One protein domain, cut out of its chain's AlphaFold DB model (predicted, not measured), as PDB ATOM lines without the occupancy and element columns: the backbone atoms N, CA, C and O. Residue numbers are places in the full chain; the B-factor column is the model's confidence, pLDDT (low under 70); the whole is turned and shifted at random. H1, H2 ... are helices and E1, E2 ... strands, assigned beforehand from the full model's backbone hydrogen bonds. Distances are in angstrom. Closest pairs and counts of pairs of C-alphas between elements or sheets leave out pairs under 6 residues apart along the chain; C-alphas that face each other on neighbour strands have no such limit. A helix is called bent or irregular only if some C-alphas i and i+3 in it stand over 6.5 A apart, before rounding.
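AT A GLANCE: This is residues 64 to 150 of the 234 residues of the protein "(salmon louse) hypothetical protein" of Lepeophtheirus salmonis (UniProt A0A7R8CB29). A long two-stranded ribbon, E1 and E6, has a bent second ribbon packed over it, in which E2 runs on into E3 and E4 runs on into E5. The loop of residues 115 to 126 reaches one far end, and residues 78 to 83 of irregular helix H1 stick out. The 87 printed residues hold H1, then E1 to E6, in three antiparallel two-stranded sheets; the class is mixed, with under half of the residues in named elements. The whole is only just compact, close to loose, with radius of gyration 14.4 A, and elongated, spanning 46 by 27 by 22 A.

HOW THE PARTS SIT: E1, residues 93 to 99, and E6, residues 141 to 147, are antiparallel at 160 degrees; N 96 and O 144 are 2.9 A apart, within hydrogen-bond range. E4, residues 127 to 130, comes closest to E6 at the C-alphas of Cys 130 and Cys 146, 4.5 A apart. E4 forms a hairpin with E3, residues 111 to 114, where N 113 and O 128 are 2.9 A apart. E5, residues 133 to 135, comes closest to E6 at the C-alphas of Leu 135 and Lys 141, 6.3 A apart. E2, residues 106 to 108, is antiparallel to E5, with N 106 and O 135 2.8 A apart. E2 runs on into E3 at 55 degrees, and E4 into E5 at 49 degrees. H1, residues 77 to 85, is apart from E2 to E6; 0 of its 5 O i to N i+4 pairs and 2 of 6 O i to N i+3 pairs are within range.

IN THESE COORDINATES: E1 runs 19.1 A from C-alpha 93 at (22.767, -29.354, -29.716); E6 runs 19.3 A to C-alpha 147 at (18.999, -30.103, -28.006). E3 and E4 measure 10.0 A each, E2 and E5 6.4 A each. H1 measures 9.0 A from C-alpha 77 at (30.895, -46.503, -23.970), with C-alphas 79 and 82 9.2 A apart.

THE WHOLE: The C-alphas farthest apart, of Lys 121 and Gly 137, are 46.9 A apart. The printed part has no cut; the link E3 to E4 is long. Residues 64 to 65, 91 and 118 to 124 have pLDDT under 70.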
ATOM      1  N   SER A  64      21.959 -61.292 -26.921       60.75
ATOM      2  CA  SER A  64      20.651 -60.666 -26.651       60.75
ATOM      3  C   SER A  64      19.919 -60.396 -27.963       60.75
ATOM      4  O   SER A  64      20.566 -60.136 -28.981       60.75
ATOM      5  N   ASP A  65      18.587 -60.464 -27.959       68.62
ATOM      6  CA  ASP A  65      17.801 -59.758 -28.962       68.62
ATOM      7  C   ASP A  65      17.878 -58.266 -28.632       68.62
ATOM      8  O   ASP A  65      17.465 -57.813 -27.572       68.62
ATOM      9  N   ASP A  66      18.518 -57.504 -29.507       78.56
ATOM     10  CA  ASP A  66      18.622 -56.061 -29.331       78.56
ATOM     11  C   ASP A  66      17.519 -55.390 -30.152       78.56
ATOM     12  O   ASP A  66      17.263 -55.798 -31.290       78.56
ATOM     13  N   TRP A  67      16.948 -54.303 -29.632       85.31
ATOM     14  CA  TRP A  67      15.880 -53.514 -30.262       85.31
ATOM     15  C   TRP A  67      14.508 -54.194 -30.256       85.31
ATOM     16  O   TRP A  67      13.754 -54.104 -31.235       85.31
ATOM     17  N   SER A  68      14.172 -54.838 -29.142       85.00
ATOM     18  CA  SER A  68      12.878 -55.491 -28.948       85.00
ATOM     19  C   SER A  68      11.753 -54.511 -28.600       85.00
ATOM     20  O   SER A  68      11.951 -53.362 -28.192       85.00
ATOM     21  N   THR A  69      10.516 -54.917 -28.898       88.56
ATOM     22  CA  THR A  69       9.358 -54.014 -28.830       88.56
ATOM     23  C   THR A  69       9.029 -53.659 -27.387       88.56
ATOM     24  O   THR A  69       8.691 -54.529 -26.596       88.56
ATOM     25  N   GLY A  70       9.023 -52.359 -27.083       87.06
ATOM     26  CA  GLY A  70       8.695 -51.846 -25.751       87.06
ATOM     27  C   GLY A  70       9.897 -51.744 -24.812       87.06
ATOM     28  O   GLY A  70       9.759 -51.165 -23.734       87.06
ATOM     29  N   ASP A  71      11.066 -52.221 -25.237       88.00
ATOM     30  CA  ASP A  71      12.256 -52.231 -24.401       88.00
ATOM     31  C   ASP A  71      12.987 -50.888 -24.387       88.00
ATOM     32  O   ASP A  71      12.932 -50.076 -25.318       88.00
ATOM     33  N   THR A  72      13.681 -50.642 -23.274       89.50
ATOM     34  CA  THR A  72      14.596 -49.510 -23.133       89.50
ATOM     35  C   THR A  72      16.024 -49.987 -23.334       89.50
ATOM     36  O   THR A  72      16.621 -50.598 -22.453       89.50
ATOM     37  N   GLU A  73      16.589 -49.626 -24.479       86.94
ATOM     38  CA  GLU A  73      17.966 -49.956 -24.826       86.94
ATOM     39  C   GLU A  73      18.966 -49.011 -24.150       86.94
ATOM     40  O   GLU A  73      18.863 -47.785 -24.270       86.94
ATOM     41  N   THR A  74      19.972 -49.568 -23.468       89.62
ATOM     42  CA  THR A  74      21.045 -48.789 -22.822       89.62
ATOM     43  C   THR A  74      22.418 -49.243 -23.300       89.62
ATOM     44  O   THR A  74      22.873 -50.343 -22.995       89.62
ATOM     45  N   TRP A  75      23.126 -48.352 -23.997       88.56
ATOM     46  CA  TRP A  75      24.423 -48.647 -24.605       88.56
ATOM     47  C   TRP A  75      25.553 -47.890 -23.909       88.56
ATOM     48  O   TRP A  75      25.636 -46.665 -23.970       88.56
ATOM     49  N   GLY A  76      26.444 -48.633 -23.252       85.88
ATOM     50  CA  GLY A  76      27.651 -48.084 -22.629       85.88
ATOM     51  C   GLY A  76      28.751 -47.708 -23.632       85.88
ATOM     52  O   GLY A  76      28.725 -48.080 -24.804       85.88
ATOM     53  N   SER A  77      29.787 -47.019 -23.144       86.06
ATOM     54  CA  SER A  77      30.895 -46.503 -23.970       86.06
ATOM     55  C   SER A  77      31.667 -47.572 -24.758       86.06
ATOM     56  O   SER A  77      32.278 -47.258 -25.784       86.06
ATOM     57  N   SER A  78      31.633 -48.835 -24.321       85.81
ATOM     58  CA  SER A  78      32.233 -49.979 -25.021       85.81
ATOM     59  C   SER A  78      31.622 -50.223 -26.405       85.81
ATOM     60  O   SER A  78      32.345 -50.622 -27.317       85.81
ATOM     61  N   TYR A  79      30.336 -49.917 -26.596       85.31
ATOM     62  CA  TYR A  79      29.620 -50.120 -27.860       85.31
ATOM     63  C   TYR A  79      29.913 -49.040 -28.907       85.31
ATOM     64  O   TYR A  79      29.613 -49.207 -30.086       85.31
ATOM     65  N   PHE A  80      30.543 -47.930 -28.515       88.06
ATOM     66  CA  PHE A  80      30.764 -46.787 -29.405       88.06
ATOM     67  C   PHE A  80      32.036 -46.901 -30.255       88.06
ATOM     68  O   PHE A  80      32.324 -46.015 -31.062       88.06
ATOM     69  N   GLY A  81      32.810 -47.982 -30.111       86.94
ATOM     70  CA  GLY A  81      34.017 -48.225 -30.904       86.94
ATOM     71  C   GLY A  81      34.998 -47.051 -30.842       86.94
ATOM     72  O   GLY A  81      35.386 -46.608 -29.761       86.94
ATOM     73  N   LYS A  82      35.387 -46.515 -32.006       84.31
ATOM     74  CA  LYS A  82      36.293 -45.355 -32.108       84.31
ATOM     75  C   LYS A  82      35.648 -44.035 -31.656       84.31
ATOM     76  O   LYS A  82      36.366 -43.089 -31.349       84.31
ATOM     77  N   CYS A  83      34.318 -43.968 -31.571       85.06
ATOM     78  CA  CYS A  83      33.607 -42.755 -31.164       85.06
ATOM     79  C   CYS A  83      33.697 -42.480 -29.662       85.06
ATOM     80  O   CYS A  83      33.515 -41.336 -29.257       85.06
ATOM     81  N   LYS A  84      34.026 -43.489 -28.840       83.81
ATOM     82  CA  LYS A  84      34.087 -43.360 -27.374       83.81
ATOM     83  C   LYS A  84      35.063 -42.284 -26.885       83.81
ATOM     84  O   LYS A  84      34.867 -41.718 -25.819       83.81
ATOM     85  N   SER A  85      36.129 -42.035 -27.645       79.81
ATOM     86  CA  SER A  85      37.195 -41.086 -27.307       79.81
ATOM     87  C   SER A  85      37.159 -39.822 -28.164       79.81
ATOM     88  O   SER A  85      38.060 -38.991 -28.051       79.81
ATOM     89  N   LYS A  86      36.161 -39.673 -29.048       81.38
ATOM     90  CA  LYS A  86      36.053 -38.480 -29.885       81.38
ATOM     91  C   LYS A  86      35.574 -37.311 -29.029       81.38
ATOM     92  O   LYS A  86      34.553 -37.400 -28.352       81.38
ATOM     93  N   LYS A  87      36.330 -36.214 -29.065       80.44
ATOM     94  CA  LYS A  87      35.935 -34.945 -28.455       80.44
ATOM     95  C   LYS A  87      35.082 -34.177 -29.458       80.44
ATOM     96  O   LYS A  87      35.461 -34.062 -30.620       80.44
ATOM     97  N   TYR A  88      33.959 -33.643 -28.998       75.06
ATOM     98  CA  TYR A  88      33.079 -32.803 -29.803       75.06
ATOM     99  C   TYR A  88      33.020 -31.414 -29.184       75.06
ATOM    100  O   TYR A  88      32.836 -31.280 -27.974       75.06
ATOM    101  N   LEU A  89      33.140 -30.379 -30.014       72.88
ATOM    102  CA  LEU A  89      32.859 -29.013 -29.594       72.88
ATOM    103  C   LEU A  89      31.357 -28.760 -29.749       72.88
ATOM    104  O   LEU A  89      30.879 -28.419 -30.829       72.88
ATOM    105  N   ILE A  90      30.597 -28.967 -28.675       72.00
ATOM    106  CA  ILE A  90      29.136 -28.845 -28.704       72.00
ATOM    107  C   ILE A  90      28.732 -27.512 -28.078       72.00
ATOM    108  O   ILE A  90      28.949 -27.297 -26.891       72.00
ATOM    109  N   LYS A  91      28.129 -26.616 -28.872       68.50
ATOM    110  CA  LYS A  91      27.640 -25.320 -28.362       68.50
ATOM    111  C   LYS A  91      26.214 -25.390 -27.798       68.50
ATOM    112  O   LYS A  91      25.946 -24.777 -26.772       68.50
ATOM    113  N   LYS A  92      25.278 -26.069 -28.478       70.44
ATOM    114  CA  LYS A  92      23.839 -26.051 -28.105       70.44
ATOM    115  C   LYS A  92      23.076 -27.352 -28.353       70.44
ATOM    116  O   LYS A  92      22.076 -27.602 -27.691       70.44
ATOM    117  N   ALA A  93      23.485 -28.148 -29.332       84.12
ATOM    118  CA  ALA A  93      22.767 -29.354 -29.716       84.12
ATOM    119  C   ALA A  93      23.703 -30.339 -30.414       84.12
ATOM    120  O   ALA A  93      24.711 -29.934 -30.998       84.12
ATOM    121  N   LEU A  94      23.325 -31.613 -30.387       85.56
ATOM    122  CA  LEU A  94      23.937 -32.666 -31.187       85.56
ATOM    123  C   LEU A  94      23.114 -32.923 -32.444       85.56
ATOM    124  O   LEU A  94      21.891 -33.008 -32.380       85.56
ATOM    125  N   ILE A  95      23.779 -33.105 -33.582       88.06
ATOM    126  CA  ILE A  95      23.143 -33.669 -34.773       88.06
ATOM    127  C   ILE A  95      23.305 -35.182 -34.680       88.06
ATOM    128  O   ILE A  95      24.417 -35.700 -34.755       88.06
ATOM    129  N   VAL A  96      22.197 -35.887 -34.481       90.56
ATOM    130  CA  VAL A  96      22.185 -37.334 -34.265       90.56
ATOM    131  C   VAL A  96      21.531 -37.999 -35.452       90.56
ATOM    132  O   VAL A  96      20.467 -37.583 -35.908       90.56
ATOM    133  N   THR A  97      22.173 -39.055 -35.935       92.38
ATOM    134  CA  THR A  97      21.633 -39.890 -36.997       92.38
ATOM    135  C   THR A  97      21.451 -41.305 -36.489       92.38
ATOM    136  O   THR A  97      22.425 -41.932 -36.079       92.38
ATOM    137  N   LEU A  98      20.217 -41.804 -36.545       93.25
ATOM    138  CA  LEU A  98      19.915 -43.210 -36.317       93.25
ATOM    139  C   LEU A  98      19.769 -43.891 -37.674       93.25
ATOM    140  O   LEU A  98      19.051 -43.401 -38.547       93.25
ATOM    141  N   SER A  99      20.446 -45.019 -37.849       92.06
ATOM    142  CA  SER A  99      20.332 -45.849 -39.045       92.06
ATOM    143  C   SER A  99      20.188 -47.309 -38.664       92.06
ATOM    144  O   SER A  99      20.853 -47.762 -37.733       92.06
ATOM    145  N   LYS A 100      19.386 -48.046 -39.428       87.69
ATOM    146  CA  LYS A 100      19.219 -49.491 -39.279       87.69
ATOM    147  C   LYS A 100      19.547 -50.206 -40.583       87.69
ATOM    148  O   LYS A 100      19.333 -49.667 -41.665       87.69
ATOM    149  N   ASN A 101      19.958 -51.459 -40.456       84.31
ATOM    150  CA  ASN A 101      19.987 -52.420 -41.552       84.31
ATOM    151  C   ASN A 101      18.971 -53.532 -41.256       84.31
ATOM    152  O   ASN A 101      18.620 -53.753 -40.101       84.31
ATOM    153  N   GLY A 102      18.504 -54.239 -42.287       81.56
ATOM    154  CA  GLY A 102      17.572 -55.361 -42.129       81.56
ATOM    155  C   GLY A 102      16.094 -55.011 -42.340       81.56
ATOM    156  O   GLY A 102      15.729 -53.879 -42.677       81.56
ATOM    157  N   LYS A 103      15.248 -56.038 -42.200       81.88
ATOM    158  CA  LYS A 103      13.804 -55.993 -42.486       81.88
ATOM    159  C   LYS A 103      13.012 -55.475 -41.279       81.88
ATOM    160  O   LYS A 103      13.487 -55.541 -40.155       81.88
ATOM    161  N   GLY A 104      11.800 -54.983 -41.533       87.12
ATOM    162  CA  GLY A 104      10.882 -54.497 -40.496       87.12
ATOM    163  C   GLY A 104      11.113 -53.032 -40.093       87.12
ATOM    164  O   GLY A 104      12.214 -52.503 -40.288       87.12
ATOM    165  N   PRO A 105      10.070 -52.336 -39.607       91.81
ATOM    166  CA  PRO A 105      10.190 -50.982 -39.087       91.81
ATOM    167  C   PRO A 105      10.784 -50.970 -37.671       91.81
ATOM    168  O   PRO A 105      10.587 -51.904 -36.903       91.81
ATOM    169  N   LEU A 106      11.459 -49.878 -37.319       90.75
ATOM    170  CA  LEU A 106      11.898 -49.564 -35.964       90.75
ATOM    171  C   LEU A 106      11.327 -48.202 -35.570       90.75
ATOM    172  O   LEU A 106      11.577 -47.200 -36.247       90.75
ATOM    173  N   ASN A 107      10.573 -48.169 -34.475       93.81
ATOM    174  CA  ASN A 107      10.025 -46.947 -33.905       93.81
ATOM    175  C   ASN A 107      10.683 -46.682 -32.549       93.81
ATOM    176  O   ASN A 107      10.408 -47.380 -31.576       93.81
ATOM    177  N   VAL A 108      11.555 -45.679 -32.493       92.94
ATOM    178  CA  VAL A 108      12.225 -45.245 -31.266       92.94
ATOM    179  C   VAL A 108      11.520 -44.000 -30.759       92.94
ATOM    180  O   VAL A 108      11.509 -42.974 -31.432       92.94
ATOM    181  N   THR A 109      10.952 -44.056 -29.558       94.69
ATOM    182  CA  THR A 109      10.145 -42.958 -29.001       94.69
ATOM    183  C   THR A 109      10.991 -41.782 -28.506       94.69
ATOM    184  O   THR A 109      10.564 -40.629 -28.598       94.69
ATOM    185  N   ALA A 110      12.203 -42.047 -28.016       92.19
ATOM    186  CA  ALA A 110      13.185 -41.039 -27.629       92.19
ATOM    187  C   ALA A 110      14.597 -41.638 -27.596       92.19
ATOM    188  O   ALA A 110      14.770 -42.827 -27.351       92.19
ATOM    189  N   ILE A 111      15.613 -40.792 -27.772       91.12
ATOM    190  CA  ILE A 111      17.006 -41.136 -27.452       91.12
ATOM    191  C   ILE A 111      17.522 -40.102 -26.455       91.12
ATOM    192  O   ILE A 111      17.283 -38.903 -26.613       91.12
ATOM    193  N   THR A 112      18.230 -40.556 -25.429       90.81
ATOM    194  CA  THR A 112      18.987 -39.677 -24.536       90.81
ATOM    195  C   THR A 112      20.465 -39.992 -24.702       90.81
ATOM    196  O   THR A 112      20.844 -41.158 -24.683       90.81
ATOM    197  N   ILE A 113      21.290 -38.967 -24.906       88.75
ATOM    198  CA  ILE A 113      22.741 -39.105 -25.054       88.75
ATOM    199  C   ILE A 113      23.403 -38.367 -23.904       88.75
ATOM    200  O   ILE A 113      23.317 -37.143 -23.833       88.75
ATOM    201  N   ASP A 114      24.080 -39.113 -23.040       85.62
ATOM    202  CA  ASP A 114      24.907 -38.568 -21.970       85.62
ATOM    203  C   ASP A 114      26.363 -38.491 -22.430       85.62
ATOM    204  O   ASP A 114      26.933 -39.453 -22.949       85.62
ATOM    205  N   THR A 115      26.969 -37.320 -22.265       81.81
ATOM    206  CA  THR A 115      28.387 -37.092 -22.557       81.81
ATOM    207  C   THR A 115      29.212 -37.156 -21.279       81.81
ATOM    208  O   THR A 115      28.684 -37.099 -20.175       81.81
ATOM    209  N   ILE A 116      30.528 -37.270 -21.430       77.44
ATOM    210  CA  ILE A 116      31.491 -37.122 -20.338       77.44
ATOM    211  C   ILE A 116      32.285 -35.835 -20.548       77.44
ATOM    212  O   ILE A 116      32.498 -35.409 -21.685       77.44
ATOM    213  N   ALA A 117      32.747 -35.218 -19.462       72.88
ATOM    214  CA  ALA A 117      33.595 -34.039 -19.564       72.88
ATOM    215  C   ALA A 117      34.900 -34.360 -20.319       72.88
ATOM    216  O   ALA A 117      35.613 -35.306 -19.983       72.88
ATOM    217  N   ALA A 118      35.226 -33.553 -21.332       65.44
ATOM    218  CA  ALA A 118      36.398 -33.767 -22.186       65.44
ATOM    219  C   ALA A 118      37.736 -33.404 -21.509       65.44
ATOM    220  O   ALA A 118      38.793 -33.852 -21.960       65.44
ATOM    221  N   GLU A 119      37.696 -32.596 -20.446       66.00
ATOM    222  CA  GLU A 119      38.864 -32.058 -19.750       66.00
ATOM    223  C   GLU A 119      38.783 -32.309 -18.240       66.00
ATOM    224  O   GLU A 119      37.737 -32.170 -17.608       66.00
ATOM    225  N   LYS A 120      39.932 -32.587 -17.614       56.34
ATOM    226  CA  LYS A 120      40.025 -32.798 -16.157       56.34
ATOM    227  C   LYS A 120      39.837 -31.517 -15.335       56.34
ATOM    228  O   LYS A 120      39.776 -31.612 -14.114       56.34
ATOM    229  N   LYS A 121      39.814 -30.325 -15.951       51.78
ATOM    230  CA  LYS A 121      39.782 -29.019 -15.252       51.78
ATOM    231  C   LYS A 121      38.516 -28.180 -15.502       51.78
ATOM    232  O   LYS A 121      38.286 -27.247 -14.746       51.78
ATOM    233  N   SER A 122      37.671 -28.536 -16.474       51.47
ATOM    234  CA  SER A 122      36.346 -27.937 -16.718       51.47
ATOM    235  C   SER A 122      35.390 -29.049 -17.165       51.47
ATOM    236  O   SER A 122      35.698 -29.766 -18.116       51.47
ATOM    237  N   LYS A 123      34.332 -29.290 -16.376       57.66
ATOM    238  CA  LYS A 123      33.977 -30.650 -15.917       57.66
ATOM    239  C   LYS A 123      32.485 -31.006 -15.951       57.66
ATOM    240  O   LYS A 123      32.030 -31.744 -15.081       57.66
ATOM    241  N   GLU A 124      31.689 -30.484 -16.871       67.56
ATOM    242  CA  GLU A 124      30.256 -30.803 -16.827       67.56
ATOM    243  C   GLU A 124      29.850 -31.713 -17.982       67.56
ATOM    244  O   GLU A 124      29.843 -31.258 -19.127       67.56
ATOM    245  N   PRO A 125      29.559 -33.003 -17.714       75.12
ATOM    246  CA  PRO A 125      28.835 -33.815 -18.679       75.12
ATOM    247  C   PRO A 125      27.532 -33.118 -19.076       75.12
ATOM    248  O   PRO A 125      26.878 -32.418 -18.291       75.12
ATOM    249  N   GLU A 126      27.161 -33.321 -20.328       80.81
ATOM    250  CA  GLU A 126      25.935 -32.804 -20.901       80.81
ATOM    251  C   GLU A 126      25.033 -33.927 -21.397       80.81
ATOM    252  O   GLU A 126      25.515 -34.924 -21.942       80.81
ATOM    253  N   ARG A 127      23.726 -33.737 -21.223       85.75
ATOM    254  CA  ARG A 127      22.683 -34.641 -21.693       85.75
ATOM    255  C   ARG A 127      21.996 -34.022 -22.899       85.75
ATOM    256  O   ARG A 127      21.608 -32.861 -22.854       85.75
ATOM    257  N   PHE A 128      21.765 -34.800 -23.947       87.12
ATOM    258  CA  PHE A 128      20.997 -34.387 -25.122       87.12
ATOM    259  C   PHE A 128      19.767 -35.262 -25.269       87.12
ATOM    260  O   PHE A 128      19.859 -36.484 -25.151       87.12
ATOM    261  N   LYS A 129      18.615 -34.644 -25.540       90.19
ATOM    262  CA  LYS A 129      17.357 -35.367 -25.734       90.19
ATOM    263  C   LYS A 129      16.903 -35.255 -27.177       90.19
ATOM    264  O   LYS A 129      16.660 -34.175 -27.707       90.19
ATOM    265  N   CYS A 130      16.771 -36.408 -27.795       89.44
ATOM    266  CA  CYS A 130      16.294 -36.598 -29.144       89.44
ATOM    267  C   CYS A 130      14.785 -36.878 -29.136       89.44
ATOM    268  O   CYS A 130      14.291 -37.611 -28.277       89.44
ATOM    269  N   LYS A 131      14.062 -36.322 -30.115       92.12
ATOM    270  CA  LYS A 131      12.675 -36.713 -30.420       92.12
ATOM    271  C   LYS A 131      12.633 -38.120 -31.035       92.12
ATOM    272  O   LYS A 131      13.683 -38.728 -31.257       92.12
ATOM    273  N   ALA A 132      11.427 -38.616 -31.294       94.38
ATOM    274  CA  ALA A 132      11.214 -39.932 -31.873       94.38
ATOM    275  C   ALA A 132      11.878 -40.093 -33.255       94.38
ATOM    276  O   ALA A 132      11.830 -39.184 -34.088       94.38
ATOM    277  N   PHE A 133      12.445 -41.274 -33.497       91.88
ATOM    278  CA  PHE A 133      12.924 -41.716 -34.804       91.88
ATOM    279  C   PHE A 133      12.013 -42.818 -35.327       91.88
ATOM    280  O   PHE A 133      11.714 -43.772 -34.610       91.88
ATOM    281  N   TYR A 134      11.636 -42.724 -36.597       93.56
ATOM    282  CA  TYR A 134      10.877 -43.769 -37.267       93.56
ATOM    283  C   TYR A 134      11.636 -44.244 -38.502       93.56
ATOM    284  O   TYR A 134      11.740 -43.538 -39.505       93.56
ATOM    285  N   LEU A 135      12.169 -45.462 -38.420       92.38
ATOM    286  CA  LEU A 135      12.906 -46.108 -39.495       92.38
ATOM    287  C   LEU A 135      12.060 -47.252 -40.062       92.38
ATOM    288  O   LEU A 135      12.126 -48.373 -39.571       92.38
ATOM    289  N   GLY A 136      11.245 -46.991 -41.082       89.00
ATOM    290  CA  GLY A 136      10.348 -47.977 -41.694       89.00
ATOM    291  C   GLY A 136      10.296 -47.868 -43.218       89.00
ATOM    292  O   GLY A 136      10.594 -46.819 -43.786       89.00
ATOM    293  N   GLY A 137       9.916 -48.960 -43.889       83.75
ATOM    294  CA  GLY A 137       9.868 -49.016 -45.354       83.75
ATOM    295  C   GLY A 137      11.234 -48.717 -45.980       83.75
ATOM    296  O   GLY A 137      12.213 -49.400 -45.684       83.75
ATOM    297  N   THR A 138      11.300 -47.683 -46.823       84.19
ATOM    298  CA  THR A 138      12.540 -47.196 -47.451       84.19
ATOM    299  C   THR A 138      13.361 -46.271 -46.547       84.19
ATOM    300  O   THR A 138      14.533 -46.022 -46.829       84.19
ATOM    301  N   ASN A 139      12.788 -45.777 -45.443       85.50
ATOM    302  CA  ASN A 139      13.487 -44.912 -44.501       85.50
ATOM    303  C   ASN A 139      14.340 -45.753 -43.541       85.50
ATOM    304  O   ASN A 139      13.889 -46.197 -42.486       85.50
ATOM    305  N   ILE A 140      15.590 -45.989 -43.930       88.31
ATOM    306  CA  ILE A 140      16.567 -46.748 -43.136       88.31
ATOM    307  C   ILE A 140      17.488 -45.853 -42.296       88.31
ATOM    308  O   ILE A 140      18.314 -46.363 -41.540       88.31
ATOM    309  N   LYS A 141      17.375 -44.526 -42.433       92.06
ATOM    310  CA  LYS A 141      18.246 -43.545 -41.781       92.06
ATOM    311  C   LYS A 141      17.521 -42.217 -41.599       92.06
ATOM    312  O   LYS A 141      17.075 -41.622 -42.572       92.06
ATOM    313  N   GLN A 142      17.504 -41.706 -40.374       90.69
ATOM    314  CA  GLN A 142      16.920 -40.409 -40.049       90.69
ATOM    315  C   GLN A 142      17.899 -39.594 -39.204       90.69
ATOM    316  O   GLN A 142      18.522 -40.108 -38.274       90.69
ATOM    317  N   THR A 143      18.022 -38.311 -39.533       91.00
ATOM    318  CA  THR A 143      18.880 -37.348 -38.839       91.00
ATOM    319  C   THR A 143      18.025 -36.278 -38.183       91.00
ATOM    320  O   THR A 143      17.060 -35.802 -38.777       91.00
ATOM    321  N   GLN A 144      18.387 -35.872 -36.970       88.38
ATOM    322  CA  GLN A 144      17.719 -34.781 -36.276       88.38
ATOM    323  C   GLN A 144      18.667 -34.020 -35.354       88.38
ATOM    324  O   GLN A 144      19.726 -34.509 -34.961       88.38
ATOM    325  N   ILE A 145      18.241 -32.818 -34.982       89.69
ATOM    326  CA  ILE A 145      18.908 -31.992 -33.981       89.69
ATOM    327  C   ILE A 145      18.352 -32.377 -32.606       89.69
ATOM    328  O   ILE A 145      17.152 -32.258 -32.358       89.69
ATOM    329  N   CYS A 146      19.227 -32.828 -31.718       88.06
ATOM    330  CA  CYS A 146      18.926 -33.164 -30.335       88.06
ATOM    331  C   CYS A 146      19.457 -32.044 -29.432       88.06
ATOM    332  O   CYS A 146      20.674 -31.945 -29.241       88.06
ATOM    333  N   PRO A 147      18.585 -31.157 -28.921       88.06
ATOM    334  CA  PRO A 147      18.999 -30.103 -28.006       88.06
ATOM    335  C   PRO A 147      19.489 -30.689 -26.683       88.06
ATOM    336  O   PRO A 147      19.241 -31.856 -26.360       88.06
ATOM    337  N   THR A 148      20.154 -29.848 -25.898       84.56
ATOM    338  CA  THR A 148      20.409 -30.126 -24.489       84.56
ATOM    339  C   THR A 148      19.112 -30.533 -23.790       84.56
ATOM    340  O   THR A 148      18.074 -29.886 -23.950       84.56
ATOM    341  N   GLY A 149      19.151 -31.659 -23.084       75.06
ATOM    342  CA  GLY A 149      18.011 -32.216 -22.373       75.06
ATOM    343  C   GLY A 149      17.556 -31.285 -21.250       75.06
ATOM    344  O   GLY A 149      18.346 -30.467 -20.776       75.06
ATOM    345  N   PRO A 150      16.287 -31.382 -20.818       76.00
ATOM    346  CA  PRO A 150      15.802 -30.563 -19.724       76.00
ATOM    347  C   PRO A 150      16.570 -30.933 -18.456       76.00
ATOM    348  O   PRO A 150      16.575 -32.087 -18.034       76.00
TER     349      PRO A 150